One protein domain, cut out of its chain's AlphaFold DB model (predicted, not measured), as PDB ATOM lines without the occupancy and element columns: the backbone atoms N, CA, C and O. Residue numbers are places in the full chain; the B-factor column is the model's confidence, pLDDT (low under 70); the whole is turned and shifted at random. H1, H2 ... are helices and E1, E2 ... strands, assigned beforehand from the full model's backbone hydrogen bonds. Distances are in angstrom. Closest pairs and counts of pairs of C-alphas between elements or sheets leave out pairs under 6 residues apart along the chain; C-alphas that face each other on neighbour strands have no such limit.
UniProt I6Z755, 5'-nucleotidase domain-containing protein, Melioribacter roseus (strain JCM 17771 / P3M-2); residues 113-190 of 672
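AT A GLANCE: This is residues 113 to 190 of the 672 residues of the protein "5'-nucleotidase domain-containing protein" of Melioribacter roseus (strain JCM 17771 / P3M-2) (UniProt I6Z755). The chain winds in two stacked three-sided turns, E1 E2 E3 and then E4 E5 E6, each strand of the first turn side by side with its match in the second, and the hairpin E7 and E8 with E9 widens one side into a wall of five strands. The helix H1 packs on one face of this wall, and over part of its other face lies the small sheet of E2 and E5, partly face to face with it and clearly crossed. The printed part has 78 residues, with nine named strands and one named helix in the order E1 to E8, H1, E9, and its class is mostly strand. The five-strand sheet has the order E1, E4, E8, E7, E9 and is mixed, while the two-strand sheets E2 with E5 and E3 with E6 are parallel. The whole is compact, with a radius of gyration of the C-alphas of 11.3 A and spans of 32 by 26 by 20 A.

IN THESE COORDINATES: In the five-strand sheet, E1 holds residues 113 to 116 and begins at C-alpha 113, (16.381, 45.339, -21.032). E4 holds residues 136 to 139, and E8 residues 167 to 171, 10.7 A from first to last C-alpha. E7, residues 157 to 161, is 13.5 A long and starts at (18.348, 33.972, -30.198). E9, residues 185 to 189, is 12.9 A long and ends at C-alpha 189, (19.231, 30.544, -32.912). H1, residues 174 to 180, is 10.2 A long. E2, residues 121 to 124, and E5, residues 143 to 146, are each 9.9 A long. E3, residues 129 to 131, and E6, residues 151 to 153, have three residues each.

HOW THE PARTS SIT: In the largest sheet the edge strands are E1 and E9, and the sheet is twisted, with C-alphas up to 4.2 A off its best plane. E1 and E4 are parallel at 20 degrees, with N 116 and O 138 2.8 A apart, within hydrogen-bond range. E4 and E8 are antiparallel at 164 degrees, with N 139 and O 168 at 2.8 A. E7 and E8 form a hairpin, antiparallel at 161 degrees, with N 159 and O 169 at 2.9 A. E7 and E9 are antiparallel at 156 degrees, with N 158 and O 188 at 2.8 A. E8, H1 and E9 form a split strand-helix-strand unit, two strands running the same way with E7 between them in the sheet, and its crossover is right-handed. H1 is on this sheet at a height over the sheet of 7.6 A. H1 runs only just along the strands, at 29 degrees to E7 on the local plane. The closest C-alphas of E7 and H1, those of Ala 157 and Val 174, are 5.3 A apart. In H1 every O i to N i+4 pair is within hydrogen-bond range. The five-strand sheet and the sheet of E2 and E5 form a sandwich, two sheets face to face, with the strands of the one at 44 degrees to those of the other. The closest C-alphas of E5 and E8, those of Ile 144 and Tyr 167, are 5.0 A apart. E2 and E5 are parallel at 9 degrees, with N 124 and O 145 at 2.8 A. E3 and E6 are parallel at 17 degrees, with N 153 and O 130 at 2.7 A. E3 and E8 are apart, and so are E6 and E8.

THE WHOLE: The two C-alphas farthest apart, those of Ser 127 and Gln 183, are 33.1 A from each other. The printed part has no cut, and its links are tight, with none long. The mean pLDDT of the printed part is 89.3, and no printed residue is under 70.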
ATOM      1  N   ASN A 113      17.302  46.465 -20.964       90.69
ATOM      2  CA  ASN A 113      16.381  45.339 -21.032       90.69
ATOM      3  C   ASN A 113      14.929  45.819 -20.921       90.69
ATOM      4  O   ASN A 113      14.628  46.732 -20.147       90.69
ATOM      5  N   VAL A 114      14.049  45.170 -21.678       92.12
ATOM      6  CA  VAL A 114      12.601  45.389 -21.630       92.12
ATOM      7  C   VAL A 114      11.936  44.145 -21.066       92.12
ATOM      8  O   VAL A 114      12.165  43.048 -21.567       92.12
ATOM      9  N   PHE A 115      11.111  44.306 -20.034       92.69
ATOM     10  CA  PHE A 115      10.402  43.208 -19.388       92.69
ATOM     11  C   PHE A 115       8.909  43.245 -19.717       92.69
ATOM     12  O   PHE A 115       8.254  44.262 -19.501       92.69
ATOM     13  N   VAL A 116       8.360  42.126 -20.190       91.56
ATOM     14  CA  VAL A 116       6.931  41.936 -20.465       91.56
ATOM     15  C   VAL A 116       6.307  41.163 -19.293       91.56
ATOM     16  O   VAL A 116       6.551  39.957 -19.172       91.56
ATOM     17  N   PRO A 117       5.561  41.824 -18.385       89.44
ATOM     18  CA  PRO A 117       5.001  41.168 -17.204       89.44
ATOM     19  C   PRO A 117       3.909  40.151 -17.550       89.44
ATOM     20  O   PRO A 117       3.356  40.169 -18.646       89.44
ATOM     21  N   SER A 118       3.559  39.282 -16.596       86.94
ATOM     22  CA  SER A 118       2.565  38.207 -16.769       86.94
ATOM     23  C   SER A 118       1.185  38.650 -17.256       86.94
ATOM     24  O   SER A 118       0.495  37.879 -17.917       86.94
ATOM     25  N   SER A 119       0.794  39.887 -16.964       80.88
ATOM     26  CA  SER A 119      -0.473  40.485 -17.388       80.88
ATOM     27  C   SER A 119      -0.390  41.261 -18.706       80.88
ATOM     28  O   SER A 119      -1.379  41.874 -19.097       80.88
ATOM     29  N   ALA A 120       0.773  41.305 -19.358       82.81
ATOM     30  CA  ALA A 120       1.004  42.127 -20.541       82.81
ATOM     31  C   ALA A 120       1.265  41.296 -21.800       82.81
ATOM     32  O   ALA A 120       1.737  40.153 -21.771       82.81
ATOM     33  N   ARG A 121       0.994  41.939 -22.934       84.69
ATOM     34  CA  ARG A 121       1.303  41.447 -24.270       84.69
ATOM     35  C   ARG A 121       2.097  42.504 -25.019       84.69
ATOM     36  O   ARG A 121       1.659  43.643 -25.107       84.69
ATOM     37  N   LEU A 122       3.228  42.109 -25.587       89.25
ATOM     38  CA  LEU A 122       3.968  42.904 -26.555       89.25
ATOM     39  C   LEU A 122       3.698  42.357 -27.957       89.25
ATOM     40  O   LEU A 122       3.964  41.183 -28.216       89.25
ATOM     41  N   THR A 123       3.210  43.202 -28.860       86.50
ATOM     42  CA  THR A 123       3.021  42.866 -30.278       86.50
ATOM     43  C   THR A 123       3.964  43.712 -31.130       86.50
ATOM     44  O   THR A 123       3.852  44.931 -31.150       86.50
ATOM     45  N   ILE A 124       4.893  43.071 -31.835       89.19
ATOM     46  CA  ILE A 124       5.831  43.708 -32.763       89.19
ATOM     47  C   ILE A 124       5.293  43.506 -34.180       89.19
ATOM     48  O   ILE A 124       5.240  42.370 -34.656       89.19
ATOM     49  N   LEU A 125       4.874  44.596 -34.823       82.75
ATOM     50  CA  LEU A 125       4.257  44.567 -36.149       82.75
ATOM     51  C   LEU A 125       5.290  44.325 -37.252       82.75
ATOM     52  O   LEU A 125       6.474  44.626 -37.090       82.75
ATOM     53  N   SER A 126       4.822  43.834 -38.400       82.00
ATOM     54  CA  SER A 126       5.647  43.499 -39.573       82.00
ATOM     55  C   SER A 126       6.520  44.647 -40.103       82.00
ATOM     56  O   SER A 126       7.538  44.407 -40.742       82.00
ATOM     57  N   SER A 127       6.161  45.898 -39.824       74.12
ATOM     58  CA  SER A 127       6.910  47.094 -40.225       74.12
ATOM     59  C   SER A 127       7.968  47.556 -39.219       74.12
ATOM     60  O   SER A 127       8.702  48.515 -39.477       74.12
ATOM     61  N   ALA A 128       8.027  46.929 -38.043       84.25
ATOM     62  CA  ALA A 128       8.914  47.353 -36.976       84.25
ATOM     63  C   ALA A 128      10.383  47.039 -37.302       84.25
ATOM     64  O   ALA A 128      10.715  45.971 -37.818       84.25
ATOM     65  N   ILE A 129      11.274  47.954 -36.920       86.06
ATOM     66  CA  ILE A 129      12.727  47.793 -36.915       86.06
ATOM     67  C   ILE A 129      13.214  48.016 -35.484       86.06
ATOM     68  O   ILE A 129      13.287  49.149 -35.012       86.06
ATOM     69  N   ILE A 130      13.564  46.943 -34.783       90.94
ATOM     70  CA  ILE A 130      14.033  47.001 -33.394       90.94
ATOM     71  C   ILE A 130      15.548  46.840 -33.364       90.94
ATOM     72  O   ILE A 130      16.075  45.891 -33.934       90.94
ATOM     73  N   TYR A 131      16.255  47.709 -32.648       90.38
ATOM     74  CA  TYR A 131      17.689  47.575 -32.402       90.38
ATOM     75  C   TYR A 131      17.951  46.977 -31.008       90.38
ATOM     76  O   TYR A 131      17.952  47.687 -29.998       90.38
ATOM     77  N   LEU A 132      18.197  45.659 -30.955       90.75
ATOM     78  CA  LEU A 132      18.752  44.957 -29.793       90.75
ATOM     79  C   LEU A 132      20.279  45.040 -29.864       90.75
ATOM     80  O   LEU A 132      20.917  44.193 -30.475       90.75
ATOM     81  N   GLY A 133      20.877  46.066 -29.256       85.69
ATOM     82  CA  GLY A 133      22.333  46.135 -29.070       85.69
ATOM     83  C   GLY A 133      22.832  45.017 -28.144       85.69
ATOM     84  O   GLY A 133      22.783  43.845 -28.472       85.69
ATOM     85  N   THR A 134      23.276  45.356 -26.938       87.56
ATOM     86  CA  THR A 134      23.558  44.366 -25.873       87.56
ATOM     87  C   THR A 134      22.325  44.057 -25.014       87.56
ATOM     88  O   THR A 134      22.437  43.486 -23.934       87.56
ATOM     89  N   ASN A 135      21.147  44.498 -25.458       91.56
ATOM     90  CA  ASN A 135      19.900  44.476 -24.696       91.56
ATOM     91  C   ASN A 135      19.047  43.262 -25.068       91.56
ATOM     92  O   ASN A 135      19.280  42.632 -26.099       91.56
ATOM     93  N   SER A 136      18.065  42.935 -24.228       93.69
ATOM     94  CA  SER A 136      17.111  41.840 -24.450       93.69
ATOM     95  C   SER A 136      15.674  42.275 -24.158       93.69
ATOM     96  O   SER A 136      15.439  43.203 -23.381       93.69
ATOM     97  N   ILE A 137      14.707  41.575 -24.752       94.75
ATOM     98  CA  ILE A 137      13.279  41.687 -24.427       94.75
ATOM     99  C   ILE A 137      12.870  40.378 -23.761       94.75
ATOM    100  O   ILE A 137      13.006  39.315 -24.363       94.75
ATOM    101  N   ILE A 138      12.404  40.435 -22.519       93.12
ATOM    102  CA  ILE A 138      12.223  39.268 -21.654       93.12
ATOM    103  C   ILE A 138      10.792  39.250 -21.134       93.12
ATOM    104  O   ILE A 138      10.336  40.217 -20.539       93.12
ATOM    105  N   SER A 139      10.081  38.144 -21.300       90.38
ATOM    106  CA  SER A 139       8.773  37.940 -20.684       90.38
ATOM    107  C   SER A 139       8.906  37.240 -19.332       90.38
ATOM    108  O   SER A 139       9.557  36.202 -19.223       90.38
ATOM    109  N   THR A 140       8.237  37.767 -18.304       87.31
ATOM    110  CA  THR A 140       8.122  37.136 -16.973       87.31
ATOM    111  C   THR A 140       6.801  36.380 -16.792       87.31
ATOM    112  O   THR A 140       6.376  36.097 -15.673       87.31
ATOM    113  N   GLY A 141       6.146  36.034 -17.902       82.75
ATOM    114  CA  GLY A 141       4.875  35.306 -17.945       82.75
ATOM    115  C   GLY A 141       3.883  35.874 -18.960       82.75
ATOM    116  O   GLY A 141       2.862  35.246 -19.212       82.75
ATOM    117  N   GLY A 142       4.166  37.059 -19.512       86.56
ATOM    118  CA  GLY A 142       3.378  37.688 -20.567       86.56
ATOM    119  C   GLY A 142       3.664  37.077 -21.936       86.56
ATOM    120  O   GLY A 142       4.412  36.103 -22.068       86.56
ATOM    121  N   THR A 143       3.112  37.677 -22.985       87.31
ATOM    122  CA  THR A 143       3.278  37.176 -24.360       87.31
ATOM    123  C   THR A 143       4.051  38.161 -25.227       87.31
ATOM    124  O   THR A 143       3.770  39.355 -25.219       87.31
ATOM    125  N   ILE A 144       5.035  37.662 -25.983       93.50
ATOM    126  CA  ILE A 144       5.714  38.425 -27.036       93.50
ATOM    127  C   ILE A 144       5.309  37.816 -28.377       93.50
ATOM    128  O   ILE A 144       5.636  36.664 -28.673       93.50
ATOM    129  N   HIS A 145       4.599  38.595 -29.185       90.69
ATOM    130  CA  HIS A 145       4.208  38.243 -30.540       90.69
ATOM    131  C   HIS A 145       5.020  39.076 -31.532       90.69
ATOM    132  O   HIS A 145       5.064  40.296 -31.413       90.69
ATOM    133  N   VAL A 146       5.666  38.419 -32.495       91.81
ATOM    134  CA  VAL A 146       6.420  39.078 -33.570       91.81
ATOM    135  C   VAL A 146       5.786  38.663 -34.885       91.81
ATOM    136  O   VAL A 146       5.780  37.473 -35.201       91.81
ATOM    137  N   GLU A 147       5.233  39.626 -35.611       87.25
ATOM    138  CA  GLU A 147       4.643  39.388 -36.925       87.25
ATOM    139  C   GLU A 147       5.719  39.126 -37.986       87.25
ATOM    140  O   GLU A 147       6.864  39.578 -37.877       87.25
ATOM    141  N   ASP A 148       5.338  38.394 -39.033       85.81
ATOM    142  CA  ASP A 148       6.220  38.127 -40.167       85.81
ATOM    143  C   ASP A 148       6.572  39.430 -40.904       85.81
ATOM    144  O   ASP A 148       5.706  40.268 -41.141       85.81
ATOM    145  N   GLY A 149       7.850  39.615 -41.235       80.62
ATOM    146  CA  GLY A 149       8.393  40.855 -41.809       80.62
ATOM    147  C   GLY A 149       9.073  41.805 -40.811       80.62
ATOM    148  O   GLY A 149       9.908  42.608 -41.230       80.62
ATOM    149  N   ALA A 150       8.812  41.677 -39.503       88.50
ATOM    150  CA  ALA A 150       9.458  42.525 -38.500       88.50
ATOM    151  C   ALA A 150      10.985  42.322 -38.493       88.50
ATOM    152  O   ALA A 150      11.485  41.195 -38.426       88.50
ATOM    153  N   THR A 151      11.741  43.420 -38.506       91.62
ATOM    154  CA  THR A 151      13.207  43.389 -38.490       91.62
ATOM    155  C   THR A 151      13.728  43.640 -37.084       91.62
ATOM    156  O   THR A 151      13.421  44.647 -36.452       91.62
ATOM    157  N   ILE A 152      14.558  42.731 -36.579       94.62
ATOM    158  CA  ILE A 152      15.126  42.830 -35.236       94.62
ATOM    159  C   ILE A 152      16.650  42.772 -35.340       94.62
ATOM    160  O   ILE A 152      17.261  41.705 -35.362       94.62
ATOM    161  N   ASN A 153      17.267  43.944 -35.431       92.25
ATOM    162  CA  ASN A 153      18.706  44.106 -35.569       92.25
ATOM    163  C   ASN A 153      19.422  43.708 -34.277       92.25
ATOM    164  O   ASN A 153      19.062  44.164 -33.194       92.25
ATOM    165  N   GLY A 154      20.451  42.869 -34.410       91.06
ATOM    166  CA  GLY A 154      21.212  42.325 -33.284       91.06
ATOM    167  C   GLY A 154      20.552  41.133 -32.586       91.06
ATOM    168  O   GLY A 154      21.141  40.585 -31.659       91.06
ATOM    169  N   LEU A 155      19.379  40.678 -33.046       94.94
ATOM    170  CA  LEU A 155      18.777  39.437 -32.564       94.94
ATOM    171  C   LEU A 155      19.658  38.239 -32.919       94.94
ATOM    172  O   LEU A 155      19.939  38.003 -34.091       94.94
ATOM    173  N   ARG A 156      20.029  37.454 -31.909       94.75
ATOM    174  CA  ARG A 156      20.783  36.207 -32.096       94.75
ATOM    175  C   ARG A 156      20.006  34.970 -31.689       94.75
ATOM    176  O   ARG A 156      20.184  33.916 -32.290       94.75
ATOM    177  N   ALA A 157      19.130  35.092 -30.696       95.94
ATOM    178  CA  ALA A 157      18.348  33.972 -30.198       95.94
ATOM    179  C   ALA A 157      16.932  34.385 -29.794       95.94
ATOM    180  O   ALA A 157      16.697  35.472 -29.259       95.94
ATOM    181  N   LYS A 158      15.988  33.474 -30.023       94.94
ATOM    182  CA  LYS A 158      14.609  33.551 -29.541       94.94
ATOM    183  C   LYS A 158      14.390  32.440 -28.527       94.94
ATOM    184  O   LYS A 158      14.736  31.290 -28.788       94.94
ATOM    185  N   LEU A 159      13.779  32.776 -27.402       94.94
ATOM    186  CA  LEU A 159      13.356  31.811 -26.394       94.94
ATOM    187  C   LEU A 159      11.843  31.655 -26.477       94.94
ATOM    188  O   LEU A 159      11.121  32.653 -26.510       94.94
ATOM    189  N   LYS A 160      11.347  30.423 -26.459       91.38
ATOM    190  CA  LYS A 160       9.916  30.129 -26.311       91.38
ATOM    191  C   LYS A 160       9.718  28.893 -25.446       91.38
ATOM    192  O   LYS A 160      10.641  28.110 -25.240       91.38
ATOM    193  N   ASN A 161       8.501  28.718 -24.956       84.00
ATOM    194  CA  ASN A 161       8.117  27.457 -24.338       84.00
ATOM    195  C   ASN A 161       7.731  26.442 -25.421       84.00
ATOM    196  O   ASN A 161       7.099  26.836 -26.401       84.00
ATOM    197  N   THR A 162       8.044  25.158 -25.220       77.56
ATOM    198  CA  THR A 162       7.757  24.062 -26.170       77.56
ATOM    199  C   THR A 162       6.319  24.057 -26.702       77.56
ATOM    200  O   THR A 162       6.088  23.728 -27.861       77.56
ATOM    201  N   TYR A 163       5.339  24.468 -25.891       74.69
ATOM    202  CA  TYR A 163       3.917  24.427 -26.259       74.69
ATOM    203  C   TYR A 163       3.324  25.785 -26.656       74.69
ATOM    204  O   TYR A 163       2.111  25.893 -26.832       74.69
ATOM    205  N   SER A 164       4.142  26.835 -26.770       74.50
ATOM    206  CA  SER A 164       3.663  28.188 -27.062       74.50
ATOM    207  C   SER A 164       4.017  28.636 -28.476       74.50
ATOM    208  O   SER A 164       5.139  28.456 -28.948       74.50
ATOM    209  N   SER A 165       3.063  29.301 -29.131       74.94
ATOM    210  CA  SER A 165       3.299  30.069 -30.357       74.94
ATOM    211  C   SER A 165       3.923  31.445 -30.089       74.94
ATOM    212  O   SER A 165       4.328  32.122 -31.030       74.94
ATOM    213  N   SER A 166       3.997  31.870 -28.823       82.62
ATOM    214  CA  SER A 166       4.553  33.161 -28.407       82.62
ATOM    215  C   SER A 166       5.971  33.014 -27.863       82.62
ATOM    216  O   SER A 166       6.332  31.996 -27.265       82.62
ATOM    217  N   TYR A 167       6.778  34.059 -28.030       92.75
ATOM    218  CA  TYR A 167       8.131  34.090 -27.493       92.75
ATOM    219  C   TYR A 167       8.121  34.460 -26.004       92.75
ATOM    220  O   TYR A 167       7.381  35.337 -25.556       92.75
ATOM    221  N   LYS A 168       8.983  33.790 -25.239       92.50
ATOM    222  CA  LYS A 168       9.361  34.151 -23.868       92.50
ATOM    223  C   LYS A 168      10.460  35.207 -23.838       92.50
ATOM    224  O   LYS A 168      10.598  35.904 -22.840       92.50
ATOM    225  N   GLY A 169      11.244  35.341 -24.902       95.38
ATOM    226  CA  GLY A 169      12.214  36.421 -24.998       95.38
ATOM    227  C   GLY A 169      12.939  36.486 -26.332       95.38
ATOM    228  O   GLY A 169      12.970  35.521 -27.097       95.38
ATOM    229  N   LEU A 170      13.522  37.650 -26.588       96.69
ATOM    230  CA  LEU A 170      14.323  37.994 -27.756       96.69
ATOM    231  C   LEU A 170      15.670  38.510 -27.243       96.69
ATOM    232  O   LEU A 170      15.706  39.465 -26.463       96.69
ATOM    233  N   PHE A 171      16.766  37.863 -27.641       96.44
ATOM    234  CA  PHE A 171      18.078  38.045 -27.019       96.44
ATOM    235  C   PHE A 171      19.144  38.457 -28.028       96.44
ATOM    236  O   PHE A 171      19.225  37.927 -29.140       96.44
ATOM    237  N   SER A 172      20.007  39.375 -27.597       94.06
ATOM    238  CA  SER A 172      21.164  39.849 -28.364       94.06
ATOM    239  C   SER A 172      22.360  38.895 -28.361       94.06
ATOM    240  O   SER A 172      23.278  39.068 -29.159       94.06
ATOM    241  N   THR A 173      22.369  37.882 -27.489       94.44
ATOM    242  CA  THR A 173      23.350  36.785 -27.489       94.44
ATOM    243  C   THR A 173      22.666  35.445 -27.263       94.44
ATOM    244  O   THR A 173      21.583  35.390 -26.670       94.44
ATOM    245  N   VAL A 174      23.285  34.364 -27.738       95.50
ATOM    246  CA  VAL A 174      22.777  33.010 -27.491       95.50
ATOM    247  C   VAL A 174      22.983  32.651 -26.017       95.50
ATOM    248  O   VAL A 174      22.073  32.105 -25.394       95.50
ATOM    249  N   GLN A 175      24.115  33.045 -25.417       95.19
ATOM    250  CA  GLN A 175      24.359  32.829 -23.986       95.19
ATOM    251  C   GLN A 175      23.297  33.494 -23.097       95.19
ATOM    252  O   GLN A 175      22.772  32.849 -22.193       95.19
ATOM    253  N   SER A 176      22.900  34.743 -23.369       94.56
ATOM    254  CA  SER A 176      21.851  35.402 -22.574       94.56
ATOM    255  C   SER A 176      20.498  34.692 -22.679       94.56
ATOM    256  O   SER A 176      19.747  34.677 -21.702       94.56
ATOM    257  N   ALA A 177      20.186  34.071 -23.824       95.56
ATOM    258  CA  ALA A 177      18.993  33.235 -23.949       95.56
ATOM    259  C   ALA A 177      19.089  31.976 -23.069       95.56
ATOM    260  O   ALA A 177      18.114  31.633 -22.403       95.56
ATOM    261  N   ILE A 178      20.261  31.331 -23.005       94.94
ATOM    262  CA  ILE A 178      20.531  30.169 -22.134       94.94
ATOM    263  C   ILE A 178      20.382  30.532 -20.658       94.94
ATOM    264  O   ILE A 178      19.731  29.805 -19.901       94.94
ATOM    265  N   ASP A 179      20.941  31.668 -20.246       93.62
ATOM    266  CA  ASP A 179      20.886  32.121 -18.855       93.62
ATOM    267  C   ASP A 179      19.429  32.281 -18.393       93.62
ATOM    268  O   ASP A 179      19.064  31.819 -17.307       93.62
ATOM    269  N   ASN A 180      18.576  32.829 -19.268       92.50
ATOM    270  CA  ASN A 180      17.157  33.088 -19.007       92.50
ATOM    271  C   ASN A 180      16.223  31.900 -19.297       92.50
ATOM    272  O   ASN A 180      15.047  31.952 -18.936       92.50
ATOM    273  N   ALA A 181      16.711  30.831 -19.925       92.56
ATOM    274  CA  ALA A 181      15.891  29.671 -20.249       92.56
ATOM    275  C   ALA A 181      15.497  28.873 -18.998       92.56
ATOM    276  O   ALA A 181      16.325  28.595 -18.120       92.56
ATOM    277  N   GLY A 182      14.233  28.461 -18.931       87.88
ATOM    278  CA  GLY A 182      13.767  27.433 -18.010       87.88
ATOM    279  C   GLY A 182      14.181  26.030 -18.456       87.88
ATOM    280  O   GLY A 182      14.860  25.849 -19.461       87.88
ATOM    281  N   GLN A 183      13.754  25.023 -17.690       80.94
ATOM    282  CA  GLN A 183      14.049  23.620 -17.993       80.94
ATOM    283  C   GLN A 183      13.468  23.209 -19.363       80.94
ATOM    284  O   GLN A 183      14.201  22.817 -20.254       80.94
ATOM    285  N   LEU A 184      12.170  23.408 -19.589       81.94
ATOM    286  CA  LEU A 184      11.470  22.968 -20.808       81.94
ATOM    287  C   LEU A 184      11.347  24.068 -21.874       81.94
ATOM    288  O   LEU A 184      10.287  24.233 -22.479       81.94
ATOM    289  N   ASP A 185      12.378  24.896 -22.028       88.94
ATOM    290  CA  ASP A 185      12.353  25.970 -23.019       88.94
ATOM    291  C   ASP A 185      13.199  25.624 -24.250       88.94
ATOM    292  O   ASP A 185      14.212  24.924 -24.183       88.94
ATOM    293  N   GLU A 186      12.759  26.140 -25.395       93.00
ATOM    294  CA  GLU A 186      13.450  26.007 -26.671       93.00
ATOM    295  C   GLU A 186      14.155  27.314 -27.018       93.00
ATOM    296  O   GLU A 186      13.542  28.389 -27.039       93.00
ATOM    297  N   ILE A 187      15.435  27.201 -27.357       95.00
ATOM    298  CA  ILE A 187      16.263  28.285 -27.865       95.00
ATOM    299  C   ILE A 187      16.412  28.095 -29.366       95.00
ATOM    300  O   ILE A 187      17.042  27.148 -29.830       95.00
ATOM    301  N   HIS A 188      15.843  29.021 -30.125       94.12
ATOM    302  CA  HIS A 188      15.973  29.079 -31.575       94.12
ATOM    303  C   HIS A 188      17.038  30.113 -31.912       94.12
ATOM    304  O   HIS A 188      16.840  31.307 -31.665       94.12
ATOM    305  N   ILE A 189      18.170  29.659 -32.441       94.38
ATOM    306  CA  ILE A 189      19.231  30.544 -32.912       94.38
ATOM    307  C   ILE A 189      18.778  31.131 -34.254       94.38
ATOM    308  O   ILE A 189      18.202  30.452 -35.100       94.38
ATOM    309  N   VAL A 190      18.947  32.436 -34.431       91.25
ATOM    310  CA  VAL A 190      18.417  33.155 -35.597       91.25
ATOM    311  C   VAL A 190      19.573  33.521 -36.502       91.25
ATOM    312  O   VAL A 190      20.316  34.405 -36.141       91.25
TER     313      VAL A 190